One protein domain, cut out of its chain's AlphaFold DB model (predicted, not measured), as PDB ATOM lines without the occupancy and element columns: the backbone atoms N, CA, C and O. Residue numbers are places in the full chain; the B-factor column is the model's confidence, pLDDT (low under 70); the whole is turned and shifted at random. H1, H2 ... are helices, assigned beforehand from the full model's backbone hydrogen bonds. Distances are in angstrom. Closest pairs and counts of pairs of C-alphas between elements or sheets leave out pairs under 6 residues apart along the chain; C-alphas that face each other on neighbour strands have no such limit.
ATOM      1  N   MET A 446      28.367  -3.010   8.063       40.59
ATOM      2  CA  MET A 446      29.519  -2.343   8.684       40.59
ATOM      3  C   MET A 446      29.765  -2.788  10.132       40.59
ATOM      4  O   MET A 446      30.915  -2.862  10.561       40.59
ATOM      5  N   PHE A 447      28.704  -3.123  10.870       49.84
ATOM      6  CA  PHE A 447      28.803  -3.760  12.182       49.84
ATOM      7  C   PHE A 447      29.397  -5.166  12.038       49.84
ATOM      8  O   PHE A 447      30.258  -5.548  12.826       49.84
ATOM      9  N   GLU A 448      29.045  -5.881  10.967       55.34
ATOM     10  CA  GLU A 448      29.505  -7.244  10.699       55.34
ATOM     11  C   GLU A 448      31.030  -7.348  10.559       55.34
ATOM     12  O   GLU A 448      31.609  -8.276  11.114       55.34
ATOM     13  N   LEU A 449      31.722  -6.407   9.900       59.28
ATOM     14  CA  LEU A 449      33.183  -6.492   9.735       59.28
ATOM     15  C   LEU A 449      33.933  -6.288  11.062       59.28
ATOM     16  O   LEU A 449      34.809  -7.082  11.402       59.28
ATOM     17  N   THR A 450      33.582  -5.253  11.831       57.28
ATOM     18  CA  THR A 450      34.228  -4.957  13.122       57.28
ATOM     19  C   THR A 450      33.826  -5.962  14.195       57.28
ATOM     20  O   THR A 450      34.680  -6.400  14.967       57.28
ATOM     21  N   HIS A 451      32.561  -6.388  14.219       62.34
ATOM     22  CA  HIS A 451      32.093  -7.455  15.096       62.34
ATOM     23  C   HIS A 451      32.742  -8.795  14.730       62.34
ATOM     24  O   HIS A 451      33.194  -9.512  15.622       62.34
ATOM     25  N   SER A 452      32.891  -9.109  13.437       67.94
ATOM     26  CA  SER A 452      33.591 -10.315  12.977       67.94
ATOM     27  C   SER A 452      35.069 -10.288  13.331       67.94
ATOM     28  O   SER A 452      35.582 -11.301  13.802       67.94
ATOM     29  N   LEU A 453      35.744  -9.145  13.167       75.75
ATOM     30  CA  LEU A 453      37.148  -8.983  13.537       75.75
ATOM     31  C   LEU A 453      37.332  -9.092  15.056       75.75
ATOM     32  O   LEU A 453      38.134  -9.898  15.512       75.75
ATOM     33  N   ARG A 454      36.531  -8.380  15.858       71.44
ATOM     34  CA  ARG A 454      36.563  -8.483  17.327       71.44
ATOM     35  C   ARG A 454      36.255  -9.904  17.797       71.44
ATOM     36  O   ARG A 454      36.943 -10.430  18.669       71.44
ATOM     37  N   THR A 455      35.255 -10.548  17.201       73.06
ATOM     38  CA  THR A 455      34.910 -11.946  17.487       73.06
ATOM     39  C   THR A 455      36.064 -12.870  17.125       73.06
ATOM     40  O   THR A 455      36.404 -13.739  17.921       73.06
ATOM     41  N   PHE A 456      36.702 -12.668  15.972       83.50
ATOM     42  CA  PHE A 456      37.887 -13.412  15.552       83.50
ATOM     43  C   PHE A 456      39.049 -13.242  16.544       83.50
ATOM     44  O   PHE A 456      39.601 -14.238  17.010       83.50
ATOM     45  N   CYS A 457      39.373 -12.016  16.952       82.00
ATOM     46  CA  CYS A 457      40.490 -11.768  17.860       82.00
ATOM     47  C   CYS A 457      40.191 -12.263  19.301       82.00
ATOM     48  O   CYS A 457      41.021 -12.937  19.919       82.00
ATOM     49  N   ARG A 458      38.949 -12.111  19.796       75.62
ATOM     50  CA  ARG A 458      38.474 -12.775  21.032       75.62
ATOM     51  C   ARG A 458      38.592 -14.296  20.926       75.62
ATOM     52  O   ARG A 458      38.973 -14.977  21.880       75.62
ATOM     53  N   ASN A 459      38.275 -14.837  19.754       77.94
ATOM     54  CA  ASN A 459      38.341 -16.262  19.499       77.94
ATOM     55  C   ASN A 459      39.778 -16.790  19.517       77.94
ATOM     56  O   ASN A 459      39.992 -17.873  20.070       77.94
ATOM     57  N   LEU A 460      40.730 -16.018  18.984       84.06
ATOM     58  CA  LEU A 460      42.168 -16.278  19.066       84.06
ATOM     59  C   LEU A 460      42.663 -16.297  20.515       84.06
ATOM     60  O   LEU A 460      43.390 -17.215  20.891       84.06
ATOM     61  N   ARG A 461      42.210 -15.362  21.364       79.69
ATOM     62  CA  ARG A 461      42.547 -15.367  22.800       79.69
ATOM     63  C   ARG A 461      42.139 -16.674  23.478       79.69
ATOM     64  O   ARG A 461      42.909 -17.242  24.246       79.69
ATOM     65  N   GLY A 462      40.946 -17.183  23.168       75.38
ATOM     66  CA  GLY A 462      40.484 -18.470  23.696       75.38
ATOM     67  C   GLY A 462      41.401 -19.645  23.327       75.38
ATOM     68  O   GLY A 462      41.517 -20.589  24.104       75.38
ATOM     69  N   LEU A 463      42.085 -19.568  22.180       83.38
ATOM     70  CA  LEU A 463      43.015 -20.595  21.703       83.38
ATOM     71  C   LEU A 463      44.390 -20.530  22.373       83.38
ATOM     72  O   LEU A 463      45.079 -21.548  22.404       83.38
ATOM     73  N   ALA A 464      44.766 -19.394  22.968       79.62
ATOM     74  CA  ALA A 464      45.999 -19.269  23.751       79.62
ATOM     75  C   ALA A 464      46.053 -20.269  24.923       79.62
ATOM     76  O   ALA A 464      47.130 -20.705  25.325       79.62
ATOM     77  N   TYR A 465      44.880 -20.677  25.419       78.25
ATOM     78  CA  TYR A 465      44.706 -21.668  26.484       78.25
ATOM     79  C   TYR A 465      44.126 -22.999  25.981       78.25
ATOM     80  O   TYR A 465      43.822 -23.882  26.781       78.25
ATOM     81  N   GLY A 466      43.931 -23.140  24.668       73.81
ATOM     82  CA  GLY A 466      43.334 -24.329  24.071       73.81
ATOM     83  C   GLY A 466      44.301 -25.510  24.050       73.81
ATOM     84  O   GLY A 466      45.500 -25.348  23.831       73.81
ATOM     85  N   THR A 467      43.766 -26.717  24.210       76.31
ATOM     86  CA  THR A 467      44.515 -27.983  24.090       76.31
ATOM     87  C   THR A 467      44.171 -28.730  22.799       76.31
ATOM     88  O   THR A 467      44.313 -29.947  22.720       76.31
ATOM     89  N   HIS A 468      43.640 -28.023  21.797       77.25
ATOM     90  CA  HIS A 468      43.283 -28.622  20.513       77.25
ATOM     91  C   HIS A 468      44.541 -29.124  19.792       77.25
ATOM     92  O   HIS A 468      45.569 -28.445  19.783       77.25
ATOM     93  N   MET A 469      44.450 -30.298  19.170       75.56
ATOM     94  CA  MET A 469      45.542 -30.944  18.435       75.56
ATOM     95  C   MET A 469      45.153 -31.155  16.971       75.56
ATOM     96  O   MET A 469      43.970 -31.289  16.650       75.56
ATOM     97  N   ALA A 470      46.151 -31.228  16.092       73.31
ATOM     98  CA  ALA A 470      45.975 -31.618  14.697       73.31
ATOM     99  C   ALA A 470      47.109 -32.545  14.251       73.31
ATOM    100  O   ALA A 470      48.237 -32.424  14.727       73.31
ATOM    101  N   THR A 471      46.813 -33.455  13.320       70.19
ATOM    102  CA  THR A 471      47.825 -34.341  12.721       70.19
ATOM    103  C   THR A 471      48.850 -33.547  11.915       70.19
ATOM    104  O   THR A 471      50.038 -33.858  11.953       70.19
ATOM    105  N   ASN A 472      48.402 -32.497  11.223       80.31
ATOM    106  CA  ASN A 472      49.268 -31.530  10.570       80.31
ATOM    107  C   ASN A 472      49.191 -30.187  11.317       80.31
ATOM    108  O   ASN A 472      48.113 -29.593  11.385       80.31
ATOM    109  N   PRO A 473      50.309 -29.654  11.844       86.31
ATOM    110  CA  PRO A 473      50.320 -28.362  12.527       86.31
ATOM    111  C   PRO A 473      49.763 -27.197  11.693       86.31
ATOM    112  O   PRO A 473      49.234 -26.247  12.266       86.31
ATOM    113  N   LYS A 474      49.838 -27.263  10.351       87.25
ATOM    114  CA  LYS A 474      49.266 -26.232   9.463       87.25
ATOM    115  C   LYS A 474      47.747 -26.110   9.628       87.25
ATOM    116  O   LYS A 474      47.211 -25.006   9.554       87.25
ATOM    117  N   ASP A 475      47.062 -27.209   9.943       81.00
ATOM    118  CA  ASP A 475      45.606 -27.228  10.111       81.00
ATOM    119  C   ASP A 475      45.157 -26.396  11.320       81.00
ATOM    120  O   ASP A 475      44.056 -25.844  11.316       81.00
ATOM    121  N   LEU A 476      46.016 -26.230  12.335       85.25
ATOM    122  CA  LEU A 476      45.764 -25.348  13.486       85.25
ATOM    123  C   LEU A 476      45.764 -23.862  13.102       85.25
ATOM    124  O   LEU A 476      45.189 -23.035  13.808       85.25
ATOM    125  N   VAL A 477      46.420 -23.506  11.997       89.44
ATOM    126  CA  VAL A 477      46.365 -22.157  11.428       89.44
ATOM    127  C   VAL A 477      45.172 -22.062  10.482       89.44
ATOM    128  O   VAL A 477      44.350 -21.160  10.618       89.44
ATOM    129  N   PHE A 478      45.009 -23.038   9.585       84.88
ATOM    130  CA  PHE A 478      43.924 -23.060   8.600       84.88
ATOM    131  C   PHE A 478      42.531 -22.993   9.236       84.88
ATOM    132  O   PHE A 478      41.711 -22.167   8.841       84.88
ATOM    133  N   SER A 479      42.288 -23.806  10.264       77.94
ATOM    134  CA  SER A 479      41.006 -23.864  10.985       77.94
ATOM    135  C   SER A 479      40.687 -22.607  11.799       77.94
ATOM    136  O   SER A 479      39.579 -22.463  12.310       77.94
ATOM    137  N   VAL A 480      41.633 -21.688  11.950       85.81
ATOM    138  CA  VAL A 480      41.428 -20.461  12.721       85.81
ATOM    139  C   VAL A 480      41.334 -19.279  11.779       85.81
ATOM    140  O   VAL A 480      40.362 -18.534  11.810       85.81
ATOM    141  N   TRP A 481      42.321 -19.123  10.904       87.56
ATOM    142  CA  TRP A 481      42.483 -17.923  10.087       87.56
ATOM    143  C   TRP A 481      41.558 -17.870   8.877       87.56
ATOM    144  O   TRP A 481      41.363 -16.790   8.327       87.56
ATOM    145  N   VAL A 482      40.902 -18.978   8.516       80.00
ATOM    146  CA  VAL A 482      39.770 -18.952   7.573       80.00
ATOM    147  C   VAL A 482      38.635 -18.034   8.052       80.00
ATOM    148  O   VAL A 482      37.896 -17.488   7.237       80.00
ATOM    149  N   ASP A 483      38.534 -17.802   9.366       76.88
ATOM    150  CA  ASP A 483      37.529 -16.923   9.963       76.88
ATOM    151  C   ASP A 483      37.889 -15.429   9.849       76.88
ATOM    152  O   ASP A 483      37.041 -14.580  10.137       76.88
ATOM    153  N   LEU A 484      39.123 -15.084   9.460       84.31
ATOM    154  CA  LEU A 484      39.540 -13.692   9.308       84.31
ATOM    155  C   LEU A 484      38.881 -13.086   8.054       84.31
ATOM    156  O   LEU A 484      39.131 -13.565   6.940       84.31
ATOM    157  N   PRO A 485      38.086 -12.001   8.167       74.69
ATOM    158  CA  PRO A 485      37.367 -11.455   7.025       74.69
ATOM    159  C   PRO A 485      38.275 -11.099   5.843       74.69
ATOM    160  O   PRO A 485      39.121 -10.208   5.893       74.69
ATOM    161  N   GLY A 486      38.079 -11.805   4.730       76.94
ATOM    162  CA  GLY A 486      38.805 -11.566   3.488       76.94
ATOM    163  C   GLY A 486      40.272 -12.006   3.495       76.94
ATOM    164  O   GLY A 486      40.993 -11.618   2.571       76.94
ATOM    165  N   TYR A 487      40.702 -12.796   4.478       83.50
ATOM    166  CA  TYR A 487      41.932 -13.568   4.359       83.50
ATOM    167  C   TYR A 487      41.791 -14.590   3.225       83.50
ATOM    168  O   TYR A 487      40.748 -15.223   3.063       83.50
ATOM    169  N   LYS A 488      42.838 -14.713   2.410       83.12
ATOM    170  CA  LYS A 488      42.977 -15.765   1.405       83.12
ATOM    171  C   LYS A 488      44.293 -16.462   1.672       83.12
ATOM    172  O   LYS A 488      45.310 -15.800   1.844       83.12
ATOM    173  N   MET A 489      44.246 -17.785   1.696       81.50
ATOM    174  CA  MET A 489      45.426 -18.603   1.937       81.50
ATOM    175  C   MET A 489      46.405 -18.467   0.763       81.50
ATOM    176  O   MET A 489      45.949 -18.378  -0.382       81.50
ATOM    177  N   PRO A 490      47.726 -18.476   1.012       85.44
ATOM    178  CA  PRO A 490      48.713 -18.367  -0.057       85.44
ATOM    179  C   PRO A 490      48.654 -19.597  -0.972       85.44
ATOM    180  O   PRO A 490      48.552 -20.727  -0.499       85.44
ATOM    181  N   GLU A 491      48.748 -19.417  -2.294       79.38
ATOM    182  CA  GLU A 491      48.663 -20.530  -3.265       79.38
ATOM    183  C   GLU A 491      49.751 -21.598  -3.021       79.38
ATOM    184  O   GLU A 491      49.560 -22.809  -3.194       79.38
ATOM    185  N   GLU A 492      50.881 -21.138  -2.496       83.81
ATOM    186  CA  GLU A 492      52.106 -21.875  -2.233       83.81
ATOM    187  C   GLU A 492      52.164 -22.558  -0.850       83.81
ATOM    188  O   GLU A 492      53.243 -22.962  -0.429       83.81
ATOM    189  N   THR A 493      51.028 -22.794  -0.163       79.50
ATOM    190  CA  THR A 493      50.977 -23.355   1.221       79.50
ATOM    191  C   THR A 493      51.849 -24.593   1.505       79.50
ATOM    192  O   THR A 493      52.186 -24.862   2.660       79.50
ATOM    193  N   LYS A 494      52.221 -25.367   0.479       79.44
ATOM    194  CA  LYS A 494      53.082 -26.550   0.618       79.44
ATOM    195  C   LYS A 494      54.476 -26.198   1.130       79.44
ATOM    196  O   LYS A 494      55.039 -26.954   1.918       79.44
ATOM    197  N   PHE A 495      54.974 -25.027   0.739       85.88
ATOM    198  CA  PHE A 495      56.290 -24.521   1.111       85.88
ATOM    199  C   PHE A 495      56.308 -23.847   2.481       85.88
ATOM    200  O   PHE A 495      57.381 -23.691   3.043       85.88
ATOM    201  N   TYR A 496      55.137 -23.515   3.029       88.25
ATOM    202  CA  TYR A 496      55.012 -22.881   4.334       88.25
ATOM    203  C   TYR A 496      54.901 -23.938   5.427       88.25
ATOM    204  O   TYR A 496      54.020 -24.801   5.371       88.25
ATOM    205  N   ASN A 497      55.736 -23.866   6.455       90.62
ATOM    206  CA  ASN A 497      55.484 -24.530   7.728       90.62
ATOM    207  C   ASN A 497      54.381 -23.783   8.518       90.62
ATOM    208  O   ASN A 497      53.899 -22.727   8.111       90.62
ATOM    209  N   ALA A 498      53.936 -24.336   9.650       90.31
ATOM    210  CA  ALA A 498      52.843 -23.731  10.419       90.31
ATOM    211  C   ALA A 498      53.191 -22.339  10.984       90.31
ATOM    212  O   ALA A 498      52.310 -21.488  11.065       90.31
ATOM    213  N   SER A 499      54.453 -22.083  11.341       91.06
ATOM    214  CA  SER A 499      54.883 -20.768  11.828       91.06
ATOM    215  C   SER A 499      54.961 -19.711  10.725       91.06
ATOM    216  O   SER A 499      54.507 -18.591  10.946       91.06
ATOM    217  N   GLU A 500      55.455 -20.072   9.539       91.88
ATOM    218  CA  GLU A 500      55.512 -19.197   8.357       91.88
ATOM    219  C   GLU A 500      54.102 -18.859   7.873       91.88
ATOM    220  O   GLU A 500      53.789 -17.715   7.566       91.88
ATOM    221  N   LEU A 501      53.214 -19.852   7.861       91.38
ATOM    222  CA  LEU A 501      51.819 -19.662   7.497       91.38
ATOM    223  C   LEU A 501      51.078 -18.761   8.494       91.38
ATOM    224  O   LEU A 501      50.271 -17.925   8.096       91.38
ATOM    225  N   LEU A 502      51.346 -18.920   9.792       92.25
ATOM    226  CA  LEU A 502      50.819 -18.015  10.808       92.25
ATOM    227  C   LEU A 502      51.397 -16.599  10.635       92.25
ATOM    228  O   LEU A 502      50.669 -15.626  10.809       92.25
ATOM    229  N   GLY A 503      52.673 -16.486  10.254       91.19
ATOM    230  CA  GLY A 503      53.320 -15.225   9.886       91.19
ATOM    231  C   GLY A 503      52.626 -14.531   8.715       91.19
ATOM    232  O   GLY A 503      52.256 -13.365   8.837       91.19
ATOM    233  N   ASP A 504      52.361 -15.255   7.625       91.81
ATOM    234  CA  ASP A 504      51.572 -14.762   6.487       91.81
ATOM    235  C   ASP A 504      50.184 -14.282   6.926       91.81
ATOM    236  O   ASP A 504      49.775 -13.169   6.595       91.81
ATOM    237  N   ALA A 505      49.481 -15.077   7.733       91.88
ATOM    238  CA  ALA A 505      48.143 -14.733   8.193       91.88
ATOM    239  C   ALA A 505      48.128 -13.452   9.051       91.88
ATOM    240  O   ALA A 505      47.269 -12.586   8.853       91.88
ATOM    241  N   VAL A 506      49.121 -13.278   9.933       89.44
ATOM    242  CA  VAL A 506      49.326 -12.036  10.697       89.44
ATOM    243  C   VAL A 506      49.660 -10.870   9.770       89.44
ATOM    244  O   VAL A 506      49.038  -9.818   9.880       89.44
ATOM    245  N   ASN A 507      50.564 -11.043   8.806       88.00
ATOM    246  CA  ASN A 507      50.895  -9.986   7.849       88.00
ATOM    247  C   ASN A 507      49.660  -9.551   7.046       88.00
ATOM    248  O   ASN A 507      49.453  -8.360   6.829       88.00
ATOM    249  N   LYS A 508      48.789 -10.492   6.661       89.62
ATOM    250  CA  LYS A 508      47.526 -10.188   5.974       89.62
ATOM    251  C   LYS A 508      46.511  -9.493   6.874       89.62
ATOM    252  O   LYS A 508      45.760  -8.655   6.381       89.62
ATOM    253  N   LEU A 509      46.484  -9.806   8.168       86.88
ATOM    254  CA  LEU A 509      45.705  -9.052   9.153       86.88
ATOM    255  C   LEU A 509      46.172  -7.591   9.218       86.88
ATOM    256  O   LEU A 509      45.345  -6.685   9.134       86.88
ATOM    257  N   GLU A 510      47.481  -7.361   9.271       83.00
ATOM    258  CA  GLU A 510      48.072  -6.020   9.332       83.00
ATOM    259  C   GLU A 510      47.890  -5.235   8.021       83.00
ATOM    260  O   GLU A 510      47.491  -4.070   8.037       83.00
ATOM    261  N   GLU A 511      48.126  -5.877   6.876       82.12
ATOM    262  CA  GLU A 511      48.006  -5.279   5.540       82.12
ATOM    263  C   GLU A 511      46.557  -4.896   5.223       82.12
ATOM    264  O   GLU A 511      46.294  -3.803   4.723       82.12
ATOM    265  N   LYS A 512      45.611  -5.797   5.513       82.75
ATOM    266  CA  LYS A 512      44.214  -5.654   5.090       82.75
ATOM    267  C   LYS A 512      43.347  -4.910   6.096       82.75
ATOM    268  O   LYS A 512      42.432  -4.199   5.689       82.75
ATOM    269  N   HIS A 513      43.586  -5.129   7.388       78.38
ATOM    270  CA  HIS A 513      42.742  -4.597   8.461       78.38
ATOM    271  C   HIS A 513      43.448  -3.539   9.305       78.38
ATOM    272  O   HIS A 513      42.817  -2.982  10.197       78.38
ATOM    273  N   HIS A 514      44.725  -3.244   9.029       74.06
ATOM    274  CA  HIS A 514      45.519  -2.251   9.762       74.06
ATOM    275  C   HIS A 514      45.485  -2.473  11.278       74.06
ATOM    276  O   HIS A 514      45.436  -1.525  12.062       74.06
ATOM    277  N   VAL A 515      45.502  -3.738  11.695       75.12
ATOM    278  CA  VAL A 515      45.545  -4.142  13.100       75.12
ATOM    279  C   VAL A 515      46.592  -5.227  13.310       75.12
ATOM    280  O   VAL A 515      46.801  -6.072  12.449       75.12
ATOM    281  N   THR A 516      47.203  -5.234  14.487       78.31
ATOM    282  CA  THR A 516      48.033  -6.324  14.999       78.31
ATOM    283  C   THR A 516      47.498  -6.788  16.350       78.31
ATOM    284  O   THR A 516      46.523  -6.247  16.875       78.31
ATOM    285  N   LEU A 517      48.103  -7.824  16.918       77.94
ATOM    286  CA  LEU A 517      47.698  -8.382  18.205       77.94
ATOM    287  C   LEU A 517      48.793  -8.159  19.239       77.94
ATOM    288  O   LEU A 517      49.984  -8.256  18.941       77.94
ATOM    289  N   SER A 518      48.377  -7.876  20.469       72.44
ATOM    290  CA  SER A 518      49.298  -7.738  21.585       72.44
ATOM    291  C   SER A 518      49.905  -9.095  21.956       72.44
ATOM    292  O   SER A 518      49.238 -10.138  21.952       72.44
ATOM    293  N   THR A 519      51.196  -9.089  22.285       70.88
ATOM    294  CA  THR A 519      51.945 -10.307  22.589       70.88
ATOM    295  C   THR A 519      52.780 -10.174  23.860       70.88
ATOM    296  O   THR A 519      53.324  -9.117  24.160       70.88
ATOM    297  N   HIS A 520      52.880 -11.270  24.612       67.69
ATOM    298  CA  HIS A 520      53.799 -11.445  25.738       67.69
ATOM    299  C   HIS A 520      55.165 -12.008  25.318       67.69
ATOM    300  O   HIS A 520      55.991 -12.308  26.183       67.69
ATOM    301  N   ALA A 521      55.414 -12.220  24.021       65.06
ATOM    302  CA  ALA A 521      56.717 -12.696  23.575       65.06
ATOM    303  C   ALA A 521      57.823 -11.697  23.999       65.06
ATOM    304  O   ALA A 521      57.621 -10.484  23.905       65.06
ATOM    305  N   PRO A 522      58.978 -12.176  24.506       58.34
ATOM    306  CA  PRO A 522      60.042 -11.306  24.997       58.34
ATOM    307  C   PRO A 522      60.492 -10.277  23.955       58.34
ATOM    308  O   PRO A 522      60.822 -10.644  22.829       58.34
ATOM    309  N   ALA A 523      60.601  -9.006  24.361       53.34
ATOM    310  CA  ALA A 523      60.989  -7.899  23.481       53.34
ATOM    311  C   ALA A 523      62.296  -8.167  22.699       53.34
ATOM    312  O   ALA A 523      62.427  -7.801  21.535       53.34
ATOM    313  N   GLY A 524      63.242  -8.881  23.323       47.06
ATOM    314  CA  GLY A 524      64.530  -9.259  22.733       47.06
ATOM    315  C   GLY A 524      64.467 -10.260  21.570       47.06
ATOM    316  O   GLY A 524      65.511 -10.532  20.979       47.06
ATOM    317  N   LEU A 525      63.289 -10.800  21.239       53.12
ATOM    318  CA  LEU A 525      63.058 -11.624  20.045       53.12
ATOM    319  C   LEU A 525      62.643 -10.790  18.822       53.12
ATOM    320  O   LEU A 525      62.690 -11.295  17.706       53.12
ATOM    321  N   PHE A 526      62.292  -9.514  19.005       57.31
ATOM    322  CA  PHE A 526      61.867  -8.611  17.928       57.31
ATOM    323  C   PHE A 526      62.993  -7.708  17.419       57.31
ATOM    324  O   PHE A 526      62.713  -6.643  16.879       57.31
ATOM    325  N   LYS A 527      64.263  -8.105  17.583       48.19
ATOM    326  CA  LYS A 527      65.443  -7.276  17.259       48.19
ATOM    327  C   LYS A 527      65.439  -6.676  15.845       48.19
ATOM    328  O   LYS A 527      66.070  -5.649  15.639       48.19
ATOM    329  N   GLU A 528      64.721  -7.286  14.903       50.03
ATOM    330  CA  GLU A 528      64.603  -6.833  13.509       50.03
ATOM    331  C   GLU A 528      63.238  -6.202  13.169       50.03
ATOM    332  O   GLU A 528      63.063  -5.665  12.078       50.03
ATOM    333  N   SER A 529      62.265  -6.230  14.088       45.06
ATOM    334  CA  SER A 529      60.917  -5.688  13.880       45.06
ATOM    335  C   SER A 529      60.722  -4.426  14.734       45.06
ATOM    336  O   SER A 529      60.487  -4.538  15.941       45.06
ATOM    337  N   PRO A 530      60.794  -3.217  14.147       42.19
ATOM    338  CA  PRO A 530      60.868  -1.941  14.870       42.19
ATOM    339  C   PRO A 530      59.563  -1.491  15.571       42.19
ATOM    340  O   PRO A 530      59.313  -0.297  15.698       42.19
ATOM    341  N   GLY A 531      58.714  -2.407  16.052       49.22
ATOM    342  CA  GLY A 531      57.410  -2.048  16.630       49.22
ATOM    343  C   GLY A 531      56.803  -3.005  17.655       49.22
ATOM    344  O   GLY A 531      55.643  -2.821  18.003       49.22
ATOM    345  N   GLY A 532      57.522  -4.036  18.122       55.81
ATOM    346  CA  GLY A 532      56.960  -5.004  19.082       55.81
ATOM    347  C   GLY A 532      55.747  -5.788  18.554       55.81
ATOM    348  O   GLY A 532      55.001  -6.371  19.337       55.81
ATOM    349  N   CYS A 533      55.534  -5.790  17.232       65.06
ATOM    350  CA  CYS A 533      54.447  -6.513  16.583       65.06
ATOM    351  C   CYS A 533      54.618  -8.024  16.755       65.06
ATOM    352  O   CYS A 533      55.737  -8.544  16.745       65.06
ATOM    353  N   TRP A 534      53.505  -8.747  16.840       75.94
ATOM    354  CA  TRP A 534      53.525 -10.201  16.921       75.94
ATOM    355  C   TRP A 534      54.094 -10.805  15.625       75.94
ATOM    356  O   TRP A 534      53.545 -10.626  14.540       75.94
ATOM    357  N   ARG A 535      55.237 -11.495  15.725       81.19
ATOM    358  CA  ARG A 535      55.953 -12.121  14.596       81.19
ATOM    359  C   ARG A 535      56.179 -13.613  14.869       81.19
ATOM    360  O   ARG A 535      57.260 -13.996  15.310       81.19
ATOM    361  N   PRO A 536      55.142 -14.449  14.684       82.56
ATOM    362  CA  PRO A 536      55.173 -15.865  15.050       82.56
ATOM    363  C   PRO A 536      56.273 -16.656  14.352       82.56
ATOM    364  O   PRO A 536      56.907 -17.488  14.992       82.56
ATOM    365  N   GLU A 537      56.554 -16.358  13.086       83.62
ATOM    366  CA  GLU A 537      57.639 -16.986  12.330       83.62
ATOM    367  C   GLU A 537      58.990 -16.888  13.058       83.62
ATOM    368  O   GLU A 537      59.670 -17.894  13.238       83.62
ATOM    369  N   THR A 538      59.329 -15.714  13.600       78.00
ATOM    370  CA  THR A 538      60.631 -15.456  14.232       78.00
ATOM    371  C   THR A 538      60.881 -16.311  15.476       78.00
ATOM    372  O   THR A 538      62.004 -16.760  15.698       78.00
ATOM    373  N   PHE A 539      59.860 -16.551  16.307       78.75
ATOM    374  CA  PHE A 539      60.035 -17.280  17.572       78.75
ATOM    375  C   PHE A 539      59.512 -18.722  17.548       78.75
ATOM    376  O   PHE A 539      59.893 -19.515  18.412       78.75
ATOM    377  N   LEU A 540      58.664 -19.087  16.581       84.31
ATOM    378  CA  LEU A 540      58.142 -20.450  16.431       84.31
ATOM    379  C   LEU A 540      58.907 -21.290  15.406       84.31
ATOM    380  O   LEU A 540      58.721 -22.504  15.435       84.31
ATOM    381  N   ALA A 541      59.787 -20.709  14.576       80.38
ATOM    382  CA  ALA A 541      60.517 -21.434  13.522       80.38
ATOM    383  C   ALA A 541      61.185 -22.737  14.005       80.38
ATOM    384  O   ALA A 541      61.201 -23.735  13.290       80.38
ATOM    385  N   ASN A 542      61.691 -22.750  15.243       79.00
ATOM    386  CA  ASN A 542      62.379 -23.904  15.829       79.00
ATOM    387  C   ASN A 542      61.543 -24.663  16.874       79.00
ATOM    388  O   ASN A 542      62.041 -25.597  17.508       79.00
ATOM    389  N   LYS A 543      60.288 -24.263  17.108       82.06
ATOM    390  CA  LYS A 543      59.434 -24.877  18.127       82.06
ATOM    391  C   LYS A 543      58.669 -26.053  17.525       82.06
ATOM    392  O   LYS A 543      57.993 -25.926  16.510       82.06
ATOM    393  N   GLN A 544      58.704 -27.200  18.201       87.44
ATOM    394  CA  GLN A 544      57.817 -28.308  17.860       87.44
ATOM    395  C   GLN A 544      56.377 -27.941  18.248       87.44
ATOM    396  O   GLN A 544      56.053 -27.873  19.432       87.44
ATOM    397  N   ILE A 545      55.523 -27.706  17.253       88.31
ATOM    398  CA  ILE A 545      54.104 -27.391  17.447       88.31
ATOM    399  C   ILE A 545      53.330 -28.704  17.599       88.31
ATOM    400  O   ILE A 545      53.279 -29.495  16.655       88.31
ATOM    401  N   LYS A 546      52.749 -28.945  18.781       83.69
ATOM    402  CA  LYS A 546      51.915 -30.131  19.055       83.69
ATOM    403  C   LYS A 546      50.455 -29.760  19.283       83.69
ATOM    404  O   LYS A 546      49.560 -30.484  18.855       83.69
ATOM    405  N   GLU A 547      50.225 -28.634  19.947       84.88
ATOM    406  CA  GLU A 547      48.899 -28.164  20.339       84.88
ATOM    407  C   GLU A 547      48.659 -26.723  19.875       84.88
ATOM    408  O   GLU A 547      49.588 -25.960  19.618       84.88
ATOM    409  N   VAL A 548      47.396 -26.305  19.826       85.81
ATOM    410  CA  VAL A 548      47.004 -24.953  19.406       85.81
ATOM    411  C   VAL A 548      47.608 -23.861  20.299       85.81
ATOM    412  O   VAL A 548      48.075 -22.840  19.793       85.81
ATOM    413  N   ARG A 549      47.727 -24.092  21.614       86.75
ATOM    414  CA  ARG A 549      48.420 -23.161  22.519       86.75
ATOM    415  C   ARG A 549      49.889 -22.964  22.156       86.75
ATOM    416  O   ARG A 549      50.440 -21.912  22.464       86.75
ATOM    417  N   ASP A 550      50.541 -23.911  21.476       87.69
ATOM    418  CA  ASP A 550      51.935 -23.719  21.071       87.69
ATOM    419  C   ASP A 550      52.103 -22.572  20.081       87.69
ATOM    420  O   ASP A 550      53.160 -21.938  20.105       87.69
ATOM    421  N   LEU A 551      51.065 -22.308  19.279       87.88
ATOM    422  CA  LEU A 551      50.986 -21.220  18.306       87.88
ATOM    423  C   LEU A 551      50.511 -19.907  18.939       87.88
ATOM    424  O   LEU A 551      51.079 -18.852  18.668       87.88
ATOM    425  N   TYR A 552      49.472 -19.965  19.780       89.31
ATOM    426  CA  TYR A 552      48.725 -18.771  20.205       89.31
ATOM    427  C   TYR A 552      48.962 -18.338  21.662       89.31
ATOM    428  O   TYR A 552      48.478 -17.284  22.060       89.31
ATOM    429  N   SER A 553      49.708 -19.102  22.473       83.38
ATOM    430  CA  SER A 553      49.954 -18.781  23.900       83.38
ATOM    431  C   SER A 553      50.697 -17.467  24.137       83.38
ATOM    432  O   SER A 553      50.646 -16.924  25.238       83.38
ATOM    433  N   THR A 554      51.388 -16.944  23.125       78.81
ATOM    434  CA  THR A 554      52.089 -15.662  23.228       78.81
ATOM    435  C   THR A 554      51.162 -14.462  23.079       78.81
ATOM    436  O   THR A 554      51.639 -13.343  23.222       78.81
ATOM    437  N   LEU A 555      49.867 -14.648  22.814       79.25
ATOM    438  CA  LEU A 555      48.887 -13.564  22.751       79.25
ATOM    439  C   LEU A 555      48.464 -13.130  24.161       79.25
ATOM    440  O   LEU A 555      48.039 -13.962  24.959       79.25
ATOM    441  N   SER A 556      48.568 -11.832  24.460       61.78
ATOM    442  CA  SER A 556      48.257 -11.288  25.791       61.78
ATOM    443  C   SER A 556      46.802 -10.851  25.949       61.78
ATOM    444  O   SER A 556      46.120 -11.233  26.898       61.78
ATOM    445  N   GLU A 557      46.320 -10.073  24.981       63.12
ATOM    446  CA  GLU A 557      45.031  -9.371  25.002       63.12
ATOM    447  C   GLU A 557      44.454  -9.335  23.583       63.12
ATOM    448  O   GLU A 557      44.096  -8.293  23.041       63.12
ATOM    449  N   ALA A 558      44.376 -10.503  22.938       60.50
ATOM    450  CA  ALA A 558      43.869 -10.578  21.570       60.50
ATOM    451  C   ALA A 558      42.397 -10.137  21.440       60.50
ATOM    452  O   ALA A 558      41.930  -9.945  20.336       60.50
ATOM    453  N   ASP A 559      41.640  -9.916  22.512       63.56
ATOM    454  CA  ASP A 559      40.309  -9.297  22.446       63.56
ATOM    455  C   ASP A 559      40.326  -7.802  22.078       63.56
ATOM    456  O   ASP A 559      39.304  -7.288  21.617       63.56
ATOM    457  N   SER A 560      41.474  -7.133  22.217       63.53
ATOM    458  CA  SER A 560      41.668  -5.721  21.874       63.53
ATOM    459  C   SER A 560      42.743  -5.581  20.787       63.53
ATOM    460  O   SER A 560      43.913  -5.379  21.114       63.53
ATOM    461  N   PRO A 561      42.393  -5.718  19.489       71.19
ATOM    462  CA  PRO A 561      43.368  -5.556  18.413       71.19
ATOM    463  C   PRO A 561      44.029  -4.171  18.479       71.19
ATOM    464  O   PRO A 561      43.365  -3.157  18.701       71.19
ATOM    465  N   LEU A 562      45.346  -4.135  18.284       64.69
ATOM    466  CA  LEU A 562      46.150  -2.918  18.279       64.69
ATOM    467  C   LEU A 562      46.147  -2.326  16.874       64.69
ATOM    468  O   LEU A 562      46.662  -2.938  15.942       64.69
ATOM    469  N   TYR A 563      45.591  -1.133  16.706       64.06
ATOM    470  CA  TYR A 563      45.587  -0.470  15.404       64.06
ATOM    471  C   TYR A 563      46.995  -0.056  14.987       64.06
ATOM    472  O   TYR A 563      47.768   0.471  15.783       64.06
ATOM    473  N   MET A 564      47.312  -0.288  13.719       55.34
ATOM    474  CA  MET A 564      48.580   0.063  13.102       55.34
ATOM    475  C   MET A 564      48.429   1.266  12.181       55.34
ATOM    476  O   MET A 564      47.395   1.474  11.548       55.34
TER     477      MET A 564
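AT A GLANCE: This is residues 446 to 564 of the 823 residues of the protein "HET domain-containing protein" of Arthrobotrys oligospora (strain ATCC 24927 / CBS 115.81 / DSM 1491) (UniProt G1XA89). Two helices side by side, the short H2 and the longer H3, make one side of a body in which long unnamed stretches fill much of the space, and the longest helix, H1, runs slantwise past H2 with its first residues at one end of the longest span. The short helix H4 packs on the first part of H3, at residues 499 to 503, and the short helix H5 packs on the last residues of H1, 460 to 464, with H4 and H5 near each other. The printed part has 119 residues with five named helices, H1 to H5 in that order along the chain, and no named strand. The class is all helix, though under half of the residues, 52, are in named elements. The whole is compact, with a radius of gyration of the C-alphas of 13.4 A, and it spans 39 by 31 by 29 A.

IN THESE COORDINATES: H1 is residues 446 to 464, 28.0 A from first to last C-alpha, beginning at C-alpha 446 at (29.519, -2.343, 8.684). H2 is residues 475 to 481, 9.8 A long. H3 is residues 498 to 513, 21.7 A long, with C-alpha 498 at (52.843, -23.731, 10.419). H4 is residues 536 to 540, 5.6 A, and H5 is residues 548 to 552, 6.5 A, ending at C-alpha 552 at (48.725, -18.771, 20.205).

HOW THE PARTS SIT: H1 touches H5 with residues 460 to 464 alone, the closest C-alphas being those of Ala 464 and Tyr 552, 4.5 A apart. H1 and H2 are close but not clearly touching, with the C-alphas of Leu 460 and Val 480 closest at 7.6 A. They run opposite ways at a shallow tilt of 33 degrees, only just short of steep. H2 touches H3, on the side of H3 with its residues 498 to 505 alone, and the closest C-alphas are those of Val 477 and Leu 502, 6.1 A apart. These two run the same way at a shallow tilt of 7 degrees. H3 touches H4 with residues 499 to 503 alone, the C-alphas of Ser 499 and Glu 537 being closest at 4.7 A. H4 and H5 are close but not clearly touching, with the C-alphas of Leu 540 and Leu 551 closest at 7.4 A. H1 is apart from H3 and H4, and H2 is apart from H4. Every O i to N i+4 pair is within hydrogen-bond range in H3, H4 and H5, against 14 of 15 in H1 and 2 of 3 in H2.

THE WHOLE: The two C-alphas farthest apart, those of Met 446 and Asn 542, are 39.9 A from each other. The printed part has no cut. The links from H2 to H3, 16 residues, and from H3 to H4, 22 residues, are long. Residues 515 to 516 pair antiparallel with residues 562 to 563. The mean pLDDT of the printed part is 75.9, and it is under 70 in residues 446 to 452, 520 to 533, 556 to 560 and 562 to 564.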